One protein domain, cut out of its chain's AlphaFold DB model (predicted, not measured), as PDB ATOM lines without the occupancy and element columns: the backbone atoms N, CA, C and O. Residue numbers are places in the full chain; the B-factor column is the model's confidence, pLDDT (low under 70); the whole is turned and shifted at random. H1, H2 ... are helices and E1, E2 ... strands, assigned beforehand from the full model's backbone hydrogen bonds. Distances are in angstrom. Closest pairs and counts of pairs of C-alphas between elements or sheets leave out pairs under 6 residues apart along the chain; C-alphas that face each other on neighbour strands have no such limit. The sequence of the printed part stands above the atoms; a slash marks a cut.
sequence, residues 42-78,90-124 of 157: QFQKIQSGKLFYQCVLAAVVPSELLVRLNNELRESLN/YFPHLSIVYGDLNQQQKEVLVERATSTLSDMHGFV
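AT A GLANCE: This is residues 42 to 78 and 90 to 124 of the 157 residues of an uncharacterized protein of Puccinia sorghi (UniProt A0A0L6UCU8). A small three-stranded sheet has helix H2 packed over one face, along its strands, while helix H1 lies off the sheet at the far end of the long axis from H2; residues 72 to 78, of which 72 to 77 belong to H1, stick out. The 72 printed residues include three named strands and two named helices in the order E1, E2, H1, E3, H2, a mixed class of helices and strands. The sheet order is E1, E2, E3, all antiparallel. The whole is only just loose, close to compact, with a radius of gyration of the C-alphas of 13.9 A, and only just flat, spanning 40 by 27 by 12 A.

HOW THE PARTS SIT: The inner strand E2, residues 56 to 60, forms a hairpin with E1, residues 42 to 48; N 44 and O 59 are 2.8 A apart, within hydrogen-bond range. On the other side of E2 is E3, residues 93 to 97, antiparallel at 164 degrees, with N 94 and O 58 2.8 A apart, within hydrogen-bond range. H2, residues 103 to 116, is on the sheet at a height of 7.6 A, over E1 and E2, making two layers, a helix on one face of a sheet; it runs along the strands, at 5 degrees to E1 on the local plane. Its closest C-alphas to E1 are those of Val 110 and Gln 47, 6.0 A apart. H1, residues 64 to 77, is not on the sheet and is apart from E1 and H2. In H1 and H2 every O i to N i+4 pair is within hydrogen-bond range.

IN THESE COORDINATES: E1 measures 17.8 A from C-alpha 42 at (53.887, 32.756, 95.030), E2 13.1 A and E3 11.7 A. H1 measures 19.9 A, and H2 19.7 A to C-alpha 116 at (63.021, 29.051, 109.080).

THE WHOLE: The two farthest C-alphas, of Ser 76 and Gln 104, are 41.2 A apart. Residues 79 to 89 are not printed; C-alphas 78 and 90 are 15.2 A apart across the cut. No printed residue is under 70 in pLDDT.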
ATOM      1  N   GLN A  42      53.498  31.807  93.993       98.00
ATOM      2  CA  GLN A  42      53.887  32.756  95.030       98.00
ATOM      3  C   GLN A  42      53.196  32.397  96.333       98.00
ATOM      4  O   GLN A  42      51.995  32.117  96.349       98.00
ATOM      5  N   PHE A  43      53.951  32.395  97.422       97.38
ATOM      6  CA  PHE A  43      53.442  32.068  98.741       97.38
ATOM      7  C   PHE A  43      52.990  33.322  99.481       97.38
ATOM      8  O   PHE A  43      53.642  34.364  99.478       97.38
ATOM      9  N   GLN A  44      51.857  33.196 100.157       95.81
ATOM     10  CA  GLN A  44      51.435  34.099 101.214       95.81
ATOM     11  C   GLN A  44      52.076  33.677 102.541       95.81
ATOM     12  O   GLN A  44      52.787  32.675 102.635       95.81
ATOM     13  N   LYS A  45      51.789  34.443 103.598       93.81
ATOM     14  CA  LYS A  45      52.271  34.142 104.947       93.81
ATOM     15  C   LYS A  45      51.842  32.743 105.394       93.81
ATOM     16  O   LYS A  45      50.729  32.291 105.115       93.81
ATOM     17  N   ILE A  46      52.738  32.093 106.131       97.06
ATOM     18  CA  ILE A  46      52.465  30.816 106.782       97.06
ATOM     19  C   ILE A  46      51.391  31.027 107.848       97.06
ATOM     20  O   ILE A  46      51.423  32.001 108.600       97.06
ATOM     21  N   GLN A  47      50.433  30.109 107.901       96.38
ATOM     22  CA  GLN A  47      49.295  30.167 108.804       96.38
ATOM     23  C   GLN A  47      48.858  28.768 109.239       96.38
ATOM     24  O   GLN A  47      49.193  27.756 108.619       96.38
ATOM     25  N   SER A  48      48.077  28.720 110.312       96.81
ATOM     26  CA  SER A  48      47.425  27.506 110.787       96.81
ATOM     27  C   SER A  48      46.031  27.351 110.184       96.81
ATOM     28  O   SER A  48      45.276  28.322 110.139       96.81
ATOM     29  N   GLY A  49      45.646  26.135 109.803       93.50
ATOM     30  CA  GLY A  49      44.271  25.821 109.417       93.50
ATOM     31  C   GLY A  49      43.566  24.897 110.412       93.50
ATOM     32  O   GLY A  49      44.077  24.554 111.484       93.50
ATOM     33  N   LYS A  50      42.327  24.526 110.072       90.88
ATOM     34  CA  LYS A  50      41.423  23.771 110.958       90.88
ATOM     35  C   LYS A  50      41.400  22.267 110.689       90.88
ATOM     36  O   LYS A  50      40.956  21.524 111.552       90.88
ATOM     37  N   LEU A  51      41.851  21.833 109.514       90.88
ATOM     38  CA  LEU A  51      41.763  20.442 109.060       90.88
ATOM     39  C   LEU A  51      43.116  19.739 109.195       90.88
ATOM     40  O   LEU A  51      44.152  20.390 109.081       90.88
ATOM     41  N   PHE A  52      43.109  18.411 109.342       90.88
ATOM     42  CA  PHE A  52      44.320  17.586 109.466       90.88
ATOM     43  C   PHE A  52      45.355  17.866 108.357       90.88
ATOM     44  O   PHE A  52      46.516  18.161 108.644       90.88
ATOM     45  N   TYR A  53      44.924  17.848 107.088       89.88
ATOM     46  CA  TYR A  53      45.781  18.109 105.916       89.88
ATOM     47  C   TYR A  53      46.072  19.601 105.672       89.88
ATOM     48  O   TYR A  53      46.842  19.963 104.783       89.88
ATOM     49  N   GLN A  54      45.469  20.475 106.474       93.38
ATOM     50  CA  GLN A  54      45.653  21.922 106.437       93.38
ATOM     51  C   GLN A  54      46.068  22.426 107.827       93.38
ATOM     52  O   GLN A  54      45.563  23.442 108.292       93.38
ATOM     53  N   CYS A  55      46.935  21.695 108.535       95.62
ATOM     54  CA  CYS A  55      47.285  22.029 109.916       95.62
ATOM     55  C   CYS A  55      48.176  23.278 109.992       95.62
ATOM     56  O   CYS A  55      47.779  24.269 110.604       95.62
ATOM     57  N   VAL A  56      49.324  23.264 109.307       97.44
ATOM     58  CA  VAL A  56      50.176  24.441 109.063       97.44
ATOM     59  C   VAL A  56      50.506  24.479 107.578       97.44
ATOM     60  O   VAL A  56      50.915  23.464 107.013       97.44
ATOM     61  N   LEU A  57      50.309  25.629 106.939       97.31
ATOM     62  CA  LEU A  57      50.443  25.782 105.491       97.31
ATOM     63  C   LEU A  57      50.877  27.191 105.095       97.31
ATOM     64  O   LEU A  57      50.648  28.147 105.833       97.31
ATOM     65  N   ALA A  58      51.438  27.319 103.897       97.19
ATOM     66  CA  ALA A  58      51.529  28.582 103.176       97.19
ATOM     67  C   ALA A  58      50.449  28.598 102.088       97.19
ATOM     68  O   ALA A  58      50.420  27.710 101.232       97.19
ATOM     69  N   ALA A  59      49.542  29.577 102.112       96.06
ATOM     70  CA  ALA A  59      48.604  29.745 101.004       96.06
ATOM     71  C   ALA A  59      49.375  30.179  99.749       96.06
ATOM     72  O   ALA A  59      50.362  30.902  99.846       96.06
ATOM     73  N   VAL A  60      48.939  29.738  98.576       97.88
ATOM     74  CA  VAL A  60      49.514  30.150  97.294       97.88
ATOM     75  C   VAL A  60      48.603  31.207  96.683       97.88
ATOM     76  O   VAL A  60      47.379  31.093  96.742       97.88
ATOM     77  N   VAL A  61      49.180  32.254  96.097       97.44
ATOM     78  CA  VAL A  61      48.416  33.261  95.355       97.44
ATOM     79  C   VAL A  61      47.783  32.587  94.127       97.44
ATOM     80  O   VAL A  61      48.515  32.029  93.306       97.44
ATOM     81  N   PRO A  62      46.445  32.616  93.965       96.94
ATOM     82  CA  PRO A  62      45.765  31.951  92.858       96.94
ATOM     83  C   PRO A  62      45.912  32.767  91.566       96.94
ATOM     84  O   PRO A  62      44.993  33.470  91.151       96.94
ATOM     85  N   SER A  63      47.086  32.701  90.934       97.19
ATOM     86  CA  SER A  63      47.321  33.345  89.639       97.19
ATOM     87  C   SER A  63      46.383  32.784  88.565       97.19
ATOM     88  O   SER A  63      45.956  31.628  88.636       97.19
ATOM     89  N   GLU A  64      46.084  33.583  87.538       96.06
ATOM     90  CA  GLU A  64      45.209  33.152  86.438       96.06
ATOM     91  C   GLU A  64      45.720  31.854  85.787       96.06
ATOM     92  O   GLU A  64      44.944  30.933  85.532       96.06
ATOM     93  N   LEU A  65      47.041  31.740  85.595       97.00
ATOM     94  CA  LEU A  65      47.677  30.550  85.029       97.00
ATOM     95  C   LEU A  65      47.468  29.305  85.896       97.00
ATOM     96  O   LEU A  65      47.187  28.233  85.355       97.00
ATOM     97  N   LEU A  66      47.575  29.443  87.223       97.56
ATOM     98  CA  LEU A  66      47.374  28.346  88.167       97.56
ATOM     99  C   LEU A  66      45.912  27.890  88.192       97.56
ATOM    100  O   LEU A  66      45.634  26.693  88.139       97.56
ATOM    101  N   VAL A  67      44.978  28.843  88.237       96.50
ATOM    102  CA  VAL A  67      43.537  28.556  88.228       96.50
ATOM    103  C   VAL A  67      43.137  27.866  86.924       96.50
ATOM    104  O   VAL A  67      42.451  26.846  86.961       96.50
ATOM    105  N   ARG A  68      43.620  28.357  85.774       96.12
ATOM    106  CA  ARG A  68      43.371  27.739  84.462       96.12
ATOM    107  C   ARG A  68      43.924  26.319  84.377       96.12
ATOM    108  O   ARG A  68      43.216  25.438  83.901       96.12
ATOM    109  N   LEU A  69      45.145  26.083  84.864       97.06
ATOM    110  CA  LEU A  69      45.724  24.736  84.906       97.06
ATOM    111  C   LEU A  69      44.892  23.797  85.787       97.06
ATOM    112  O   LEU A  69      44.578  22.683  85.375       97.06
ATOM    113  N   ASN A  70      44.502  24.244  86.985       95.94
ATOM    114  CA  ASN A  70      43.650  23.458  87.875       95.94
ATOM    115  C   ASN A  70      42.301  23.121  87.221       95.94
ATOM    116  O   ASN A  70      41.858  21.980  87.329       95.94
ATOM    117  N   ASN A  71      41.663  24.077  86.544       93.62
ATOM    118  CA  ASN A  71      40.377  23.851  85.885       93.62
ATOM    119  C   ASN A  71      40.506  22.845  84.737       93.62
ATOM    120  O   ASN A  71      39.764  21.870  84.721       93.62
ATOM    121  N   GLU A  72      41.506  23.007  83.865       94.62
ATOM    122  CA  GLU A  72      41.780  22.062  82.776       94.62
ATOM    123  C   GLU A  72      41.996  20.634  83.311       94.62
ATOM    124  O   GLU A  72      41.412  19.668  82.816       94.62
ATOM    125  N   LEU A  73      42.781  20.487  84.383       94.12
ATOM    126  CA  LEU A  73      43.015  19.188  85.014       94.12
ATOM    127  C   LEU A  73      41.737  18.615  85.634       94.12
ATOM    128  O   LEU A  73      41.409  17.459  85.377       94.12
ATOM    129  N   ARG A  74      40.992  19.408  86.411       90.94
ATOM    130  CA  ARG A  74      39.737  18.968  87.040       90.94
ATOM    131  C   ARG A  74      38.699  18.556  86.003       90.94
ATOM    132  O   ARG A  74      38.058  17.529  86.187       90.94
ATOM    133  N   GLU A  75      38.523  19.323  84.936       89.12
ATOM    134  CA  GLU A  75      37.586  18.997  83.857       89.12
ATOM    135  C   GLU A  75      37.978  17.686  83.176       89.12
ATOM    136  O   GLU A  75      37.153  16.787  83.049       89.12
ATOM    137  N   SER A  76      39.258  17.527  82.827       89.75
ATOM    138  CA  SER A  76      39.740  16.322  82.143       89.75
ATOM    139  C   SER A  76      39.662  15.042  82.983       89.75
ATOM    140  O   SER A  76      39.510  13.952  82.433       89.75
ATOM    141  N   LEU A  77      39.770  15.163  84.310       87.25
ATOM    142  CA  LEU A  77      39.722  14.038  85.245       87.25
ATOM    143  C   LEU A  77      38.295  13.695  85.701       87.25
ATOM    144  O   LEU A  77      38.083  12.613  86.242       87.25
ATOM    145  N   ASN A  78      37.320  14.579  85.472       80.31
ATOM    146  CA  ASN A  78      35.912  14.340  85.781       80.31
ATOM    147  C   ASN A  78      35.171  13.854  84.529       80.31
ATOM    148  O   ASN A  78      34.469  14.617  83.872       80.31
ATOM    149  N   TYR A  90      38.721  26.039  94.921       91.56
ATOM    150  CA  TYR A  90      40.147  25.833  94.762       91.56
ATOM    151  C   TYR A  90      40.914  26.772  95.697       91.56
ATOM    152  O   TYR A  90      40.991  27.975  95.468       91.56
ATOM    153  N   PHE A  91      41.497  26.194  96.744       94.06
ATOM    154  CA  PHE A  91      42.389  26.876  97.674       94.06
ATOM    155  C   PHE A  91      43.807  26.317  97.507       94.06
ATOM    156  O   PHE A  91      44.144  25.311  98.143       94.06
ATOM    157  N   PRO A  92      44.638  26.890  96.617       96.38
ATOM    158  CA  PRO A  92      45.997  26.409  96.426       96.38
ATOM    159  C   PRO A  92      46.841  26.737  97.657       96.38
ATOM    160  O   PRO A  92      46.859  27.864  98.148       96.38
ATOM    161  N   HIS A  93      47.536  25.734  98.180       96.44
ATOM    162  CA  HIS A  93      48.392  25.878  99.349       96.44
ATOM    163  C   HIS A  93      49.515  24.846  99.323       96.44
ATOM    164  O   HIS A  93      49.386  23.777  98.726       96.44
ATOM    165  N   LEU A  94      50.607  25.170 100.009       96.56
ATOM    166  CA  LEU A  94      51.662  24.240 100.372       96.56
ATOM    167  C   LEU A  94      51.480  23.865 101.840       96.56
ATOM    168  O   LEU A  94      51.700  24.690 102.729       96.56
ATOM    169  N   SER A  95      51.079  22.626 102.104       96.19
ATOM    170  CA  SER A  95      51.063  22.110 103.469       96.19
ATOM    171  C   SER A  95      52.490  21.907 103.971       96.19
ATOM    172  O   SER A  95      53.317  21.303 103.294       96.19
ATOM    173  N   ILE A  96      52.761  22.409 105.172       96.31
ATOM    174  CA  ILE A  96      54.061  22.317 105.847       96.31
ATOM    175  C   ILE A  96      54.008  21.211 106.902       96.31
ATOM    176  O   ILE A  96      54.956  20.445 107.051       96.31
ATOM    177  N   VAL A  97      52.882  21.104 107.617       95.94
ATOM    178  CA  VAL A  97      52.648  20.078 108.639       95.94
ATOM    179  C   VAL A  97      51.244  19.500 108.481       95.94
ATOM    180  O   VAL A  97      50.282  20.246 108.276       95.94
ATOM    181  N   TYR A  98      51.131  18.178 108.629       95.31
ATOM    182  CA  TYR A  98      49.872  17.458 108.829       95.31
ATOM    183  C   TYR A  98      49.748  17.020 110.285       95.31
ATOM    184  O   TYR A  98      50.732  16.582 110.882       95.31
ATOM    185  N   GLY A  99      48.548  17.119 110.854       94.06
ATOM    186  CA  GLY A  99      48.300  16.620 112.205       94.06
ATOM    187  C   GLY A  99      47.140  17.291 112.929       94.06
ATOM    188  O   GLY A  99      46.783  18.433 112.640       94.06
ATOM    189  N   ASP A 100      46.617  16.593 113.934       93.94
ATOM    190  CA  ASP A 100      45.609  17.108 114.863       93.94
ATOM    191  C   ASP A 100      46.293  17.754 116.067       93.94
ATOM    192  O   ASP A 100      46.475  17.159 117.127       93.94
ATOM    193  N   LEU A 101      46.732  18.993 115.864       96.00
ATOM    194  CA  LEU A 101      47.394  19.795 116.886       96.00
ATOM    195  C   LEU A 101      46.409  20.770 117.532       96.00
ATOM    196  O   LEU A 101      45.472  21.252 116.887       96.00
ATOM    197  N   ASN A 102      46.646  21.114 118.794       96.44
ATOM    198  CA  ASN A 102      45.933  22.219 119.426       96.44
ATOM    199  C   ASN A 102      46.472  23.579 118.936       96.44
ATOM    200  O   ASN A 102      47.521  23.660 118.294       96.44
ATOM    201  N   GLN A 103      45.747  24.660 119.230       95.94
ATOM    202  CA  GLN A 103      46.079  25.996 118.725       95.94
ATOM    203  C   GLN A 103      47.475  26.474 119.163       95.94
ATOM    204  O   GLN A 103      48.233  26.969 118.334       95.94
ATOM    205  N   GLN A 104      47.855  26.238 120.421       97.38
ATOM    206  CA  GLN A 104      49.165  26.625 120.951       97.38
ATOM    207  C   GLN A 104      50.312  25.909 120.220       97.38
ATOM    208  O   GLN A 104      51.315  26.520 119.864       97.38
ATOM    209  N   GLN A 105      50.156  24.609 119.946       97.75
ATOM    210  CA  GLN A 105      51.129  23.841 119.166       97.75
ATOM    211  C   GLN A 105      51.249  24.371 117.732       97.75
ATOM    212  O   GLN A 105      52.356  24.456 117.200       97.75
ATOM    213  N   LYS A 106      50.125  24.747 117.106       97.69
ATOM    214  CA  LYS A 106      50.124  25.323 115.755       97.69
ATOM    215  C   LYS A 106      50.832  26.674 115.710       97.69
ATOM    216  O   LYS A 106      51.604  26.900 114.786       97.69
ATOM    217  N   GLU A 107      50.621  27.541 116.695       97.25
ATOM    218  CA  GLU A 107      51.260  28.864 116.768       97.25
ATOM    219  C   GLU A 107      52.785  28.764 116.850       97.25
ATOM    220  O   GLU A 107      53.482  29.399 116.060       97.25
ATOM    221  N   VAL A 108      53.300  27.878 117.710       97.94
ATOM    222  CA  VAL A 108      54.744  27.608 117.814       97.94
ATOM    223  C   VAL A 108      55.320  27.129 116.476       97.94
ATOM    224  O   VAL A 108      56.412  27.536 116.074       97.94
ATOM    225  N   LEU A 109      54.594  26.269 115.756       98.00
ATOM    226  CA  LEU A 109      55.027  25.784 114.446       98.00
ATOM    227  C   LEU A 109      54.966  26.867 113.367       98.00
ATOM    228  O   LEU A 109      55.868  26.919 112.536       98.00
ATOM    229  N   VAL A 110      53.947  27.728 113.377       97.69
ATOM    230  CA  VAL A 110      53.831  28.863 112.447       97.69
ATOM    231  C   VAL A 110      54.985  29.839 112.651       97.69
ATOM    232  O   VAL A 110      55.626  30.218 111.672       97.69
ATOM    233  N   GLU A 111      55.293  30.208 113.894       97.75
ATOM    234  CA  GLU A 111      56.411  31.102 114.213       97.75
ATOM    235  C   GLU A 111      57.743  30.497 113.753       97.75
ATOM    236  O   GLU A 111      58.493  31.116 112.991       97.75
ATOM    237  N   ARG A 112      57.995  29.237 114.124       97.69
ATOM    238  CA  ARG A 112      59.207  28.518 113.723       97.69
ATOM    239  C   ARG A 112      59.333  28.414 112.206       97.69
ATOM    240  O   ARG A 112      60.414  28.658 111.671       97.69
ATOM    241  N   ALA A 113      58.259  28.043 111.512       96.69
ATOM    242  CA  ALA A 113      58.262  27.899 110.062       96.69
ATOM    243  C   ALA A 113      58.463  29.252 109.370       96.69
ATOM    244  O   ALA A 113      59.249  29.328 108.434       96.69
ATOM    245  N   THR A 114      57.846  30.326 109.871       96.25
ATOM    246  CA  THR A 114      58.030  31.691 109.345       96.25
ATOM    247  C   THR A 114      59.479  32.149 109.464       96.25
ATOM    248  O   THR A 114      60.020  32.710 108.517       96.25
ATOM    249  N   SER A 115      60.134  31.871 110.595       96.44
ATOM    250  CA  SER A 115      61.554  32.197 110.769       96.44
ATOM    251  C   SER A 115      62.475  31.304 109.935       96.44
ATOM    252  O   SER A 115      63.502  31.779 109.466       96.44
ATOM    253  N   THR A 116      62.154  30.017 109.782       96.44
ATOM    254  CA  THR A 116      63.021  29.051 109.080       96.44
ATOM    255  C   THR A 116      62.902  29.171 107.559       96.44
ATOM    256  O   THR A 116      63.855  28.897 106.839       96.44
ATOM    257  N   LEU A 117      61.725  29.557 107.069       94.56
ATOM    258  CA  LEU A 117      61.382  29.655 105.650       94.56
ATOM    259  C   LEU A 117      61.196  31.120 105.226       94.56
ATOM    260  O   LEU A 117      60.397  31.398 104.336       94.56
ATOM    261  N   SER A 118      61.908  32.056 105.864       92.62
ATOM    262  CA  SER A 118      61.776  33.500 105.605       92.62
ATOM    263  C   SER A 118      61.984  33.868 104.137       92.62
ATOM    264  O   SER A 118      61.334  34.783 103.635       92.62
ATOM    265  N   ASP A 119      62.845  33.115 103.454       92.12
ATOM    266  CA  ASP A 119      63.259  33.370 102.072       92.12
ATOM    267  C   ASP A 119      62.381  32.612 101.057       92.12
ATOM    268  O   ASP A 119      62.583  32.677  99.842       92.12
ATOM    269  N   MET A 120      61.387  31.859 101.542       90.81
ATOM    270  CA  MET A 120      60.486  31.072 100.710       90.81
ATOM    271  C   MET A 120      59.331  31.944 100.202       90.81
ATOM    272  O   MET A 120      58.237  31.958 100.764       90.81
ATOM    273  N   HIS A 121      59.566  32.662  99.106       92.94
ATOM    274  CA  HIS A 121      58.560  33.545  98.495       92.94
ATOM    275  C   HIS A 121      57.733  32.874  97.395       92.94
ATOM    276  O   HIS A 121      56.629  33.318  97.089       92.94
ATOM    277  N   GLY A 122      58.250  31.801  96.802       95.69
ATOM    278  CA  GLY A 122      57.639  31.171  95.645       95.69
ATOM    279  C   GLY A 122      58.633  30.350  94.844       95.69
ATOM    280  O   GLY A 122      59.806  30.255  95.204       95.69
ATOM    281  N   PHE A 123      58.160  29.745  93.760       96.56
ATOM    282  CA  PHE A 123      59.011  29.060  92.794       96.56
ATOM    283  C   PHE A 123      58.294  28.845  91.462       96.56
ATOM    284  O   PHE A 123      57.068  28.889  91.361       96.56
ATOM    285  N   VAL A 124      59.086  28.541  90.439       97.50
ATOM    286  CA  VAL A 124      58.604  28.102  89.132       97.50
ATOM    287  C   VAL A 124      58.579  26.568  89.103       97.50
ATOM    288  O   VAL A 124      59.650  25.948  89.057       97.50
TER     289      VAL A 124